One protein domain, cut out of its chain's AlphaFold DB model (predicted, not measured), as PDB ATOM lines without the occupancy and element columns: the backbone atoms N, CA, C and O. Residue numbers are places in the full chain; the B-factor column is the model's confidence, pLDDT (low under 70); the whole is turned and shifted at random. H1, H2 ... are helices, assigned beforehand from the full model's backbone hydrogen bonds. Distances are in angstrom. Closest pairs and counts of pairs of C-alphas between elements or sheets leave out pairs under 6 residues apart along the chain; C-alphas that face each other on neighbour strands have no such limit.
ATOM      1  N   SER A  38      18.669 -38.909   4.731       87.94
ATOM      2  CA  SER A  38      19.388 -37.744   5.252       87.94
ATOM      3  C   SER A  38      20.669 -38.184   5.949       87.94
ATOM      4  O   SER A  38      20.692 -39.202   6.641       87.94
ATOM      5  N   VAL A  39      21.726 -37.380   5.823       90.56
ATOM      6  CA  VAL A  39      22.989 -37.612   6.548       90.56
ATOM      7  C   VAL A  39      22.763 -37.662   8.065       90.56
ATOM      8  O   VAL A  39      23.372 -38.460   8.765       90.56
ATOM      9  N   TRP A  40      21.804 -36.874   8.557       91.75
ATOM     10  CA  TRP A  40      21.430 -36.798   9.968       91.75
ATOM     11  C   TRP A  40      20.759 -38.070  10.490       91.75
ATOM     12  O   TRP A  40      20.874 -38.379  11.671       91.75
ATOM     13  N   GLY A  41      20.029 -38.786   9.628       87.69
ATOM     14  CA  GLY A  41      19.426 -40.074   9.961       87.69
ATOM     15  C   GLY A  41      20.383 -41.258   9.800       87.69
ATOM     16  O   GLY A  41      20.149 -42.299  10.405       87.69
ATOM     17  N   GLN A  42      21.449 -41.096   9.011       90.25
ATOM     18  CA  GLN A  42      22.455 -42.132   8.757       90.25
ATOM     19  C   GLN A  42      23.586 -42.140   9.795       90.25
ATOM     20  O   GLN A  42      24.056 -43.215  10.151       90.25
ATOM     21  N   GLU A  43      24.006 -40.970  10.290       91.88
ATOM     22  CA  GLU A  43      25.122 -40.837  11.234       91.88
ATOM     23  C   GLU A  43      24.703 -40.063  12.502       91.88
ATOM     24  O   GLU A  43      24.769 -38.826  12.541       91.88
ATOM     25  N   PRO A  44      24.283 -40.768  13.571       86.12
ATOM     26  CA  PRO A  44      23.877 -40.146  14.833       86.12
ATOM     27  C   PRO A  44      24.983 -39.323  15.516       86.12
ATOM     28  O   PRO A  44      24.675 -38.382  16.253       86.12
ATOM     29  N   GLY A  45      26.265 -39.621  15.260       92.12
ATOM     30  CA  GLY A  45      27.403 -38.881  15.813       92.12
ATOM     31  C   GLY A  45      27.481 -37.418  15.358       92.12
ATOM     32  O   GLY A  45      28.117 -36.591  16.016       92.12
ATOM     33  N   LEU A  46      26.779 -37.053  14.279       93.44
ATOM     34  CA  LEU A  46      26.734 -35.687  13.747       93.44
ATOM     35  C   LEU A  46      25.674 -34.791  14.412       93.44
ATOM     36  O   LEU A  46      25.435 -33.681  13.934       93.44
ATOM     37  N   GLY A  47      25.045 -35.207  15.515       92.12
ATOM     38  CA  GLY A  47      23.968 -34.441  16.161       92.12
ATOM     39  C   GLY A  47      24.337 -32.997  16.550       92.12
ATOM     40  O   GLY A  47      23.517 -32.082  16.416       92.12
ATOM     41  N   TRP A  48      25.584 -32.752  16.967       95.44
ATOM     42  CA  TRP A  48      26.067 -31.395  17.259       95.44
ATOM     43  C   TRP A  48      26.118 -30.535  15.987       95.44
ATOM     44  O   TRP A  48      25.643 -29.399  15.984       95.44
ATOM     45  N   LEU A  49      26.613 -31.103  14.883       96.62
ATOM     46  CA  LEU A  49      26.700 -30.429  13.591       96.62
ATOM     47  C   LEU A  49      25.303 -30.178  13.024       96.62
ATOM     48  O   LEU A  49      25.036 -29.099  12.501       96.62
ATOM     49  N   HIS A  50      24.382 -31.130  13.202       94.62
ATOM     50  CA  HIS A  50      22.975 -30.966  12.838       94.62
ATOM     51  C   HIS A  50      22.339 -29.792  13.576       94.62
ATOM     52  O   HIS A  50      21.598 -29.008  12.987       94.62
ATOM     53  N   THR A  51      22.650 -29.648  14.863       95.44
ATOM     54  CA  THR A  51      22.161 -28.544  15.698       95.44
ATOM     55  C   THR A  51      22.711 -27.202  15.223       95.44
ATOM     56  O   THR A  51      21.939 -26.259  15.040       95.44
ATOM     57  N   VAL A  52      24.015 -27.123  14.937       97.75
ATOM     58  CA  VAL A  52      24.642 -25.922  14.361       97.75
ATOM     59  C   VAL A  52      24.017 -25.577  13.007       97.75
ATOM     60  O   VAL A  52      23.669 -24.422  12.768       97.75
ATOM     61  N   ALA A  53      23.798 -26.571  12.145       96.75
ATOM     62  CA  ALA A  53      23.169 -26.375  10.843       96.75
ATOM     63  C   ALA A  53      21.726 -25.855  10.973       96.75
ATOM     64  O   ALA A  53      21.368 -24.886  10.303       96.75
ATOM     65  N   LYS A  54      20.910 -26.433  11.871       95.81
ATOM     66  CA  LYS A  54      19.547 -25.945  12.170       95.81
ATOM     67  C   LYS A  54      19.563 -24.491  12.625       95.81
ATOM     68  O   LYS A  54      18.775 -23.693  12.122       95.81
ATOM     69  N   ALA A  55      20.466 -24.145  13.542       97.69
ATOM     70  CA  ALA A  55      20.612 -22.777  14.023       97.69
ATOM     71  C   ALA A  55      21.009 -21.823  12.885       97.69
ATOM     72  O   ALA A  55      20.391 -20.773  12.729       97.69
ATOM     73  N   GLY A  56      21.969 -22.212  12.042       98.06
ATOM     74  CA  GLY A  56      22.387 -21.429  10.876       98.06
ATOM     75  C   GLY A  56      21.253 -21.194   9.876       98.06
ATOM     76  O   GLY A  56      21.038 -20.062   9.445       98.06
ATOM     77  N   VAL A  57      20.474 -22.232   9.554       97.62
ATOM     78  CA  VAL A  57      19.298 -22.114   8.675       97.62
ATOM     79  C   VAL A  57      18.226 -21.219   9.292       97.62
ATOM     80  O   VAL A  57      17.677 -20.370   8.591       97.62
ATOM     81  N   LEU A  58      17.943 -21.365  10.589       96.62
ATOM     82  CA  LEU A  58      16.974 -20.525  11.292       96.62
ATOM     83  C   LEU A  58      17.393 -19.050  11.264       96.62
ATOM     84  O   LEU A  58      16.594 -18.190  10.895       96.62
ATOM     85  N   LEU A  59      18.651 -18.762  11.600       97.62
ATOM     86  CA  LEU A  59      19.204 -17.408  11.551       97.62
ATOM     87  C   LEU A  59      19.165 -16.842  10.130       97.62
ATOM     88  O   LEU A  59      18.741 -15.704   9.945       97.62
ATOM     89  N   GLY A  60      19.538 -17.637   9.126       96.88
ATOM     90  CA  GLY A  60      19.447 -17.253   7.719       96.88
ATOM     91  C   GLY A  60      18.012 -16.926   7.297       96.88
ATOM     92  O   GLY A  60      17.775 -15.892   6.676       96.88
ATOM     93  N   ALA A  61      17.037 -17.747   7.692       95.88
ATOM     94  CA  ALA A  61      15.625 -17.514   7.393       95.88
ATOM     95  C   ALA A  61      15.088 -16.230   8.042       95.88
ATOM     96  O   ALA A  61      14.326 -15.494   7.415       95.88
ATOM     97  N   VAL A  62      15.521 -15.923   9.266       95.62
ATOM     98  CA  VAL A  62      15.198 -14.649   9.924       95.62
ATOM     99  C   VAL A  62      15.901 -13.482   9.223       95.62
ATOM    100  O   VAL A  62      15.268 -12.463   8.951       95.62
ATOM    101  N   ALA A  63      17.173 -13.633   8.856       95.06
ATOM    102  CA  ALA A  63      17.952 -12.600   8.175       95.06
ATOM    103  C   ALA A  63      17.366 -12.227   6.804       95.06
ATOM    104  O   ALA A  63      17.396 -11.058   6.419       95.06
ATOM    105  N   VAL A  64      16.747 -13.177   6.095       94.25
ATOM    106  CA  VAL A  64      16.003 -12.917   4.851       94.25
ATOM    107  C   VAL A  64      14.909 -11.857   5.040       94.25
ATOM    108  O   VAL A  64      14.623 -11.097   4.112       94.25
ATOM    109  N   ALA A  65      14.308 -11.745   6.230       89.50
ATOM    110  CA  ALA A  65      13.309 -10.714   6.505       89.50
ATOM    111  C   ALA A  65      13.890  -9.290   6.448       89.50
ATOM    112  O   ALA A  65      13.161  -8.369   6.072       89.50
ATOM    113  N   ALA A  66      15.182  -9.133   6.755       92.81
ATOM    114  CA  ALA A  66      15.906  -7.864   6.733       92.81
ATOM    115  C   ALA A  66      16.446  -7.484   5.343       92.81
ATOM    116  O   ALA A  66      16.911  -6.362   5.156       92.81
ATOM    117  N   VAL A  67      16.380  -8.384   4.354       90.56
ATOM    118  CA  VAL A  67      16.840  -8.099   2.989       90.56
ATOM    119  C   VAL A  67      15.864  -7.131   2.301       90.56
ATOM    120  O   VAL A  67      14.679  -7.460   2.157       90.56
ATOM    121  N   PRO A  68      16.325  -5.955   1.823       88.44
ATOM    122  CA  PRO A  68      15.484  -5.030   1.068       88.44
ATOM    123  C   PRO A  68      14.952  -5.689  -0.209       88.44
ATOM    124  O   PRO A  68      15.717  -6.238  -1.003       88.44
ATOM    125  N   ARG A  69      13.633  -5.633  -0.424       85.94
ATOM    126  CA  ARG A  69      12.940  -6.316  -1.533       85.94
ATOM    127  C   ARG A  69      12.854  -5.450  -2.795       85.94
ATOM    128  O   ARG A  69      11.780  -5.272  -3.363       85.94
ATOM    129  N   THR A  70      13.976  -4.873  -3.211       86.69
ATOM    130  CA  THR A  70      14.050  -3.948  -4.356       86.69
ATOM    131  C   THR A  70      14.137  -4.657  -5.715       86.69
ATOM    132  O   THR A  70      13.885  -4.043  -6.745       86.69
ATOM    133  N   GLY A  71      14.439  -5.957  -5.741       79.31
ATOM    134  CA  GLY A  71      14.617  -6.781  -6.944       79.31
ATOM    135  C   GLY A  71      13.348  -7.471  -7.466       79.31
ATOM    136  O   GLY A  71      13.437  -8.400  -8.274       79.31
ATOM    137  N   GLY A  72      12.165  -7.059  -7.000       87.06
ATOM    138  CA  GLY A  72      10.876  -7.540  -7.501       87.06
ATOM    139  C   GLY A  72      10.596  -9.037  -7.252       87.06
ATOM    140  O   GLY A  72      11.218  -9.666  -6.390       87.06
ATOM    141  N   PRO A  73       9.656  -9.647  -8.005       90.06
ATOM    142  CA  PRO A  73       9.200 -11.023  -7.770       90.06
ATOM    143  C   PRO A  73      10.307 -12.083  -7.846       90.06
ATOM    144  O   PRO A  73      10.264 -13.080  -7.129       90.06
ATOM    145  N   ARG A  74      11.330 -11.854  -8.681       92.94
ATOM    146  CA  ARG A  74      12.475 -12.763  -8.827       92.94
ATOM    147  C   ARG A  74      13.302 -12.835  -7.546       92.94
ATOM    148  O   ARG A  74      13.707 -13.923  -7.147       92.94
ATOM    149  N   GLN A  75      13.522 -11.698  -6.882       94.12
ATOM    150  CA  GLN A  75      14.227 -11.669  -5.603       94.12
ATOM    151  C   GLN A  75      13.420 -12.379  -4.513       94.12
ATOM    152  O   GLN A  75      13.982 -13.157  -3.749       94.12
ATOM    153  N   VAL A  76      12.101 -12.169  -4.466       94.44
ATOM    154  CA  VAL A  76      11.226 -12.866  -3.507       94.44
ATOM    155  C   VAL A  76      11.282 -14.380  -3.717       94.44
ATOM    156  O   VAL A  76      11.427 -15.118  -2.744       94.44
ATOM    157  N   ALA A  77      11.244 -14.842  -4.969       96.12
ATOM    158  CA  ALA A  77      11.399 -16.258  -5.291       96.12
ATOM    159  C   ALA A  77      12.771 -16.804  -4.867       96.12
ATOM    160  O   ALA A  77      12.834 -17.881  -4.282       96.12
ATOM    161  N   ALA A  78      13.855 -16.053  -5.085       95.81
ATOM    162  CA  ALA A  78      15.199 -16.453  -4.661       95.81
ATOM    163  C   ALA A  78      15.307 -16.600  -3.141       95.81
ATOM    164  O   ALA A  78      15.769 -17.625  -2.646       95.81
ATOM    165  N   LEU A  79      14.827 -15.601  -2.401       96.62
ATOM    166  CA  LEU A  79      14.816 -15.629  -0.943       96.62
ATOM    167  C   LEU A  79      13.942 -16.772  -0.406       96.62
ATOM    168  O   LEU A  79      14.352 -17.478   0.511       96.62
ATOM    169  N   GLY A  80      12.775 -17.006  -1.012       96.25
ATOM    170  CA  GLY A  80      11.922 -18.146  -0.682       96.25
ATOM    171  C   GLY A  80      12.613 -19.487  -0.947       96.25
ATOM    172  O   GLY A  80      12.578 -20.367  -0.092       96.25
ATOM    173  N   ALA A  81      13.282 -19.634  -2.097       97.31
ATOM    174  CA  ALA A  81      13.999 -20.857  -2.454       97.31
ATOM    175  C   ALA A  81      15.096 -21.165  -1.431       97.31
ATOM    176  O   ALA A  81      15.187 -22.297  -0.967       97.31
ATOM    177  N   VAL A  82      15.874 -20.153  -1.027       96.81
ATOM    178  CA  VAL A  82      16.912 -20.287   0.008       96.81
ATOM    179  C   VAL A  82      16.325 -20.805   1.320       96.81
ATOM    180  O   VAL A  82      16.864 -21.749   1.893       96.81
ATOM    181  N   VAL A  83      15.203 -20.240   1.777       97.31
ATOM    182  CA  VAL A  83      14.555 -20.668   3.028       97.31
ATOM    183  C   VAL A  83      14.044 -22.106   2.929       97.31
ATOM    184  O   VAL A  83      14.301 -22.907   3.826       97.31
ATOM    185  N   VAL A  84      13.353 -22.462   1.840       97.50
ATOM    186  CA  VAL A  84      12.787 -23.811   1.663       97.50
ATOM    187  C   VAL A  84      13.889 -24.863   1.511       97.50
ATOM    188  O   VAL A  84      13.808 -25.919   2.137       97.50
ATOM    189  N   ILE A  85      14.935 -24.578   0.730       97.38
ATOM    190  CA  ILE A  85      16.088 -25.476   0.566       97.38
ATOM    191  C   ILE A  85      16.820 -25.635   1.898       97.38
ATOM    192  O   ILE A  85      17.086 -26.761   2.310       97.38
ATOM    193  N   GLY A  86      17.090 -24.534   2.607       96.88
ATOM    194  CA  GLY A  86      17.724 -24.568   3.923       96.88
ATOM    195  C   GLY A  86      16.947 -25.438   4.910       96.88
ATOM    196  O   GLY A  86      17.529 -26.318   5.540       96.88
ATOM    197  N   LEU A  87      15.626 -25.251   4.993       94.75
ATOM    198  CA  LEU A  87      14.752 -26.061   5.845       94.75
ATOM    199  C   LEU A  87      14.852 -27.556   5.508       94.75
ATOM    200  O   LEU A  87      14.950 -28.386   6.409       94.75
ATOM    201  N   GLN A  88      14.854 -27.897   4.218       94.19
ATOM    202  CA  GLN A  88      14.975 -29.283   3.772       94.19
ATOM    203  C   GLN A  88      16.350 -29.889   4.068       94.19
ATOM    204  O   GLN A  88      16.413 -31.051   4.464       94.19
ATOM    205  N   LEU A  89      17.433 -29.115   3.944       94.25
ATOM    206  CA  LEU A  89      18.795 -29.574   4.241       94.25
ATOM    207  C   LEU A  89      18.965 -30.011   5.701       94.25
ATOM    208  O   LEU A  89      19.733 -30.928   5.986       94.25
ATOM    209  N   VAL A  90      18.251 -29.371   6.630       93.88
ATOM    210  CA  VAL A  90      18.321 -29.687   8.067       93.88
ATOM    211  C   VAL A  90      17.183 -30.588   8.546       93.88
ATOM    212  O   VAL A  90      17.124 -30.913   9.734       93.88
ATOM    213  N   ALA A  91      16.293 -31.032   7.659       91.50
ATOM    214  CA  ALA A  91      15.248 -31.981   8.013       91.50
ATOM    215  C   ALA A  91      15.854 -33.368   8.281       91.50
ATOM    216  O   ALA A  91      16.564 -33.921   7.442       91.50
ATOM    217  N   THR A  92      15.543 -33.966   9.438       90.44
ATOM    218  CA  THR A  92      15.904 -35.371   9.702       90.44
ATOM    219  C   THR A  92      15.182 -36.277   8.714       90.44
ATOM    220  O   THR A  92      15.803 -37.120   8.073       90.44
ATOM    221  N   HIS A  93      13.878 -36.061   8.527       90.06
ATOM    222  CA  HIS A  93      13.079 -36.802   7.567       90.06
ATOM    223  C   HIS A  93      13.020 -36.111   6.208       90.06
ATOM    224  O   HIS A  93      12.082 -35.371   5.928       90.06
ATOM    225  N   TRP A  94      14.025 -36.355   5.367       90.44
ATOM    226  CA  TRP A  94      14.054 -35.868   3.987       90.44
ATOM    227  C   TRP A  94      13.705 -36.969   2.977       90.44
ATOM    228  O   TRP A  94      14.079 -38.127   3.176       90.44
ATOM    229  N   PHE A  95      13.009 -36.603   1.895       89.81
ATOM    230  CA  PHE A  95      12.676 -37.489   0.778       89.81
ATOM    231  C   PHE A  95      12.681 -36.715  -0.551       89.81
ATOM    232  O   PHE A  95      12.297 -35.547  -0.584       89.81
ATOM    233  N   TYR A  96      13.061 -37.358  -1.661       89.38
ATOM    234  CA  TYR A  96      13.255 -36.689  -2.962       89.38
ATOM    235  C   TYR A  96      11.989 -36.028  -3.525       89.38
ATOM    236  O   TYR A  96      12.083 -35.070  -4.288       89.38
ATOM    237  N   LEU A  97      10.799 -36.475  -3.113       92.69
ATOM    238  CA  LEU A  97       9.540 -35.825  -3.488       92.69
ATOM    239  C   LEU A  97       9.445 -34.380  -2.981       92.69
ATOM    240  O   LEU A  97       8.676 -33.599  -3.533       92.69
ATOM    241  N   TYR A  98      10.233 -33.986  -1.980       93.75
ATOM    242  CA  TYR A  98      10.234 -32.616  -1.463       93.75
ATOM    243  C   TYR A  98      10.893 -31.610  -2.410       93.75
ATOM    244  O   TYR A  98      10.713 -30.403  -2.233       93.75
ATOM    245  N   VAL A  99      11.600 -32.072  -3.447       96.00
ATOM    246  CA  VAL A  99      12.195 -31.198  -4.470       96.00
ATOM    247  C   VAL A  99      11.147 -30.247  -5.058       96.00
ATOM    248  O   VAL A  99      11.400 -29.046  -5.170       96.00
ATOM    249  N   VAL A 100       9.919 -30.735  -5.284       97.38
ATOM    250  CA  VAL A 100       8.817 -29.942  -5.861       97.38
ATOM    251  C   VAL A 100       8.409 -28.732  -5.010       97.38
ATOM    252  O   VAL A 100       7.739 -27.837  -5.517       97.38
ATOM    253  N   TRP A 101       8.819 -28.660  -3.738       96.88
ATOM    254  CA  TRP A 101       8.496 -27.534  -2.855       96.88
ATOM    255  C   TRP A 101       9.348 -26.298  -3.152       96.88
ATOM    256  O   TRP A 101       8.876 -25.177  -2.970       96.88
ATOM    257  N   PHE A 102      10.590 -26.473  -3.621       97.50
ATOM    258  CA  PHE A 102      11.455 -25.350  -4.008       97.50
ATOM    259  C   PHE A 102      11.617 -25.210  -5.524       97.50
ATOM    260  O   PHE A 102      11.980 -24.125  -5.982       97.50
ATOM    261  N   THR A 103      11.328 -26.250  -6.317       97.94
ATOM    262  CA  THR A 103      11.469 -26.202  -7.783       97.94
ATOM    263  C   THR A 103      10.779 -24.992  -8.422       97.94
ATOM    264  O   THR A 103      11.446 -24.309  -9.197       97.94
ATOM    265  N   PRO A 104       9.516 -24.638  -8.104       97.25
ATOM    266  CA  PRO A 104       8.860 -23.488  -8.730       97.25
ATOM    267  C   PRO A 104       9.600 -22.173  -8.465       97.25
ATOM    268  O   PRO A 104       9.743 -21.341  -9.358       97.25
ATOM    269  N   LEU A 105      10.126 -22.007  -7.250       97.50
ATOM    270  CA  LEU A 105      10.878 -20.821  -6.849       97.50
ATOM    271  C   LEU A 105      12.202 -20.737  -7.617       97.50
ATOM    272  O   LEU A 105      12.528 -19.689  -8.171       97.50
ATOM    273  N   VAL A 106      12.924 -21.857  -7.723       97.06
ATOM    274  CA  VAL A 106      14.162 -21.951  -8.511       97.06
ATOM    275  C   VAL A 106      13.895 -21.673  -9.991       97.06
ATOM    276  O   VAL A 106      14.633 -20.906 -10.608       97.06
ATOM    277  N   LEU A 107      12.816 -22.219 -10.556       96.25
ATOM    278  CA  LEU A 107      12.432 -21.966 -11.943       96.25
ATOM    279  C   LEU A 107      12.145 -20.481 -12.186       96.25
ATOM    280  O   LEU A 107      12.635 -19.937 -13.168       96.25
ATOM    281  N   VAL A 108      11.443 -19.784 -11.288       95.00
ATOM    282  CA  VAL A 108      11.242 -18.325 -11.408       95.00
ATOM    283  C   VAL A 108      12.577 -17.573 -11.407       95.00
ATOM    284  O   VAL A 108      12.761 -16.629 -12.180       95.00
ATOM    285  N   VAL A 109      13.526 -17.986 -10.566       94.69
ATOM    286  CA  VAL A 109      14.849 -17.351 -10.472       94.69
ATOM    287  C   VAL A 109      15.670 -17.544 -11.742       94.69
ATOM    288  O   VAL A 109      16.243 -16.566 -12.235       94.69
ATOM    289  N   VAL A 110      15.723 -18.775 -12.251       94.25
ATOM    290  CA  VAL A 110      16.506 -19.152 -13.437       94.25
ATOM    291  C   VAL A 110      15.857 -18.596 -14.702       94.25
ATOM    292  O   VAL A 110      16.519 -17.923 -15.487       94.25
ATOM    293  N   MET A 111      14.545 -18.776 -14.866       92.12
ATOM    294  CA  MET A 111      13.825 -18.316 -16.056       92.12
ATOM    295  C   MET A 111      13.677 -16.791 -16.094       92.12
ATOM    296  O   MET A 111      13.640 -16.193 -17.168       92.12
ATOM    297  N   GLY A 112      13.649 -16.134 -14.932       85.19
ATOM    298  CA  GLY A 112      13.591 -14.676 -14.830       85.19
ATOM    299  C   GLY A 112      14.807 -13.953 -15.422       85.19
ATOM    300  O   GLY A 112      14.710 -12.756 -15.678       85.19
ATOM    301  N   VAL A 113      15.922 -14.654 -15.669       79.12
ATOM    302  CA  VAL A 113      17.096 -14.119 -16.389       79.12
ATOM    303  C   VAL A 113      16.760 -13.794 -17.847       79.12
ATOM    304  O   VAL A 113      17.307 -12.850 -18.403       79.12
ATOM    305  N   TYR A 114      15.830 -14.531 -18.458       79.06
ATOM    306  CA  TYR A 114      15.487 -14.384 -19.875       79.06
ATOM    307  C   TYR A 114      14.452 -13.286 -20.153       79.06
ATOM    308  O   TYR A 114      14.022 -13.126 -21.296       79.06
TER     309      TYR A 114
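AT A GLANCE: This is residues 38 to 114 of the 135 residues of an uncharacterized protein of Thermoleophilaceae bacterium (UniProt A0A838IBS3). Three long helices, H2, H3 and H4, run up and down in one flat row with H3 in the middle; tiny H1 folds back beside the beginning of H2, where residues 43 to 48 stick out. The printed part, 77 residues with four named helices, is all helix. It is loose, with a radius of gyration of the C-alphas of 14.3 A, and spans 44 by 28 by 13 A.

IN THESE COORDINATES: H1, residues 39 to 42, begins at C-alpha 39 (22.989, -37.612, 6.548). H2, residues 44 to 65, 32.4 A, has a kink of 30 degrees near residue 51. H3 is residues 72 to 89, 26.2 A. H4, residues 96 to 114, 28.1 A, has a kink of 50 degrees near residue 103 and ends at C-alpha 114 (15.487, -14.384, -19.875).

HOW THE PARTS SIT: H1 and H2 only just touch, only at the corner, with 3 pairs of C-alphas within 8 A, closest Trp 40 and Leu 46, 6.6 A. The hairpin H2 and H3 touch at a shallow tilt of 16 degrees, opposite ways, H2 with residues 54 to 64 alone; closest C-alphas Ala 61 and Val 83, 5.5 A. The hairpin H3 and H4 touch at 26 degrees, shallow, opposite ways; closest C-alphas Ala 77 and Leu 105, 4.8 A. H2 and H4 are apart. Every O i to N i+4 pair is within hydrogen-bond range in H3, 15 of 18 in H2 and 8 of 15 in H4; H1 is too short for one.

THE WHOLE: C-alphas 45 and 114 are farthest apart, 44.9 A. The printed part has no cut and no long link; no printed residue is under pLDDT 70.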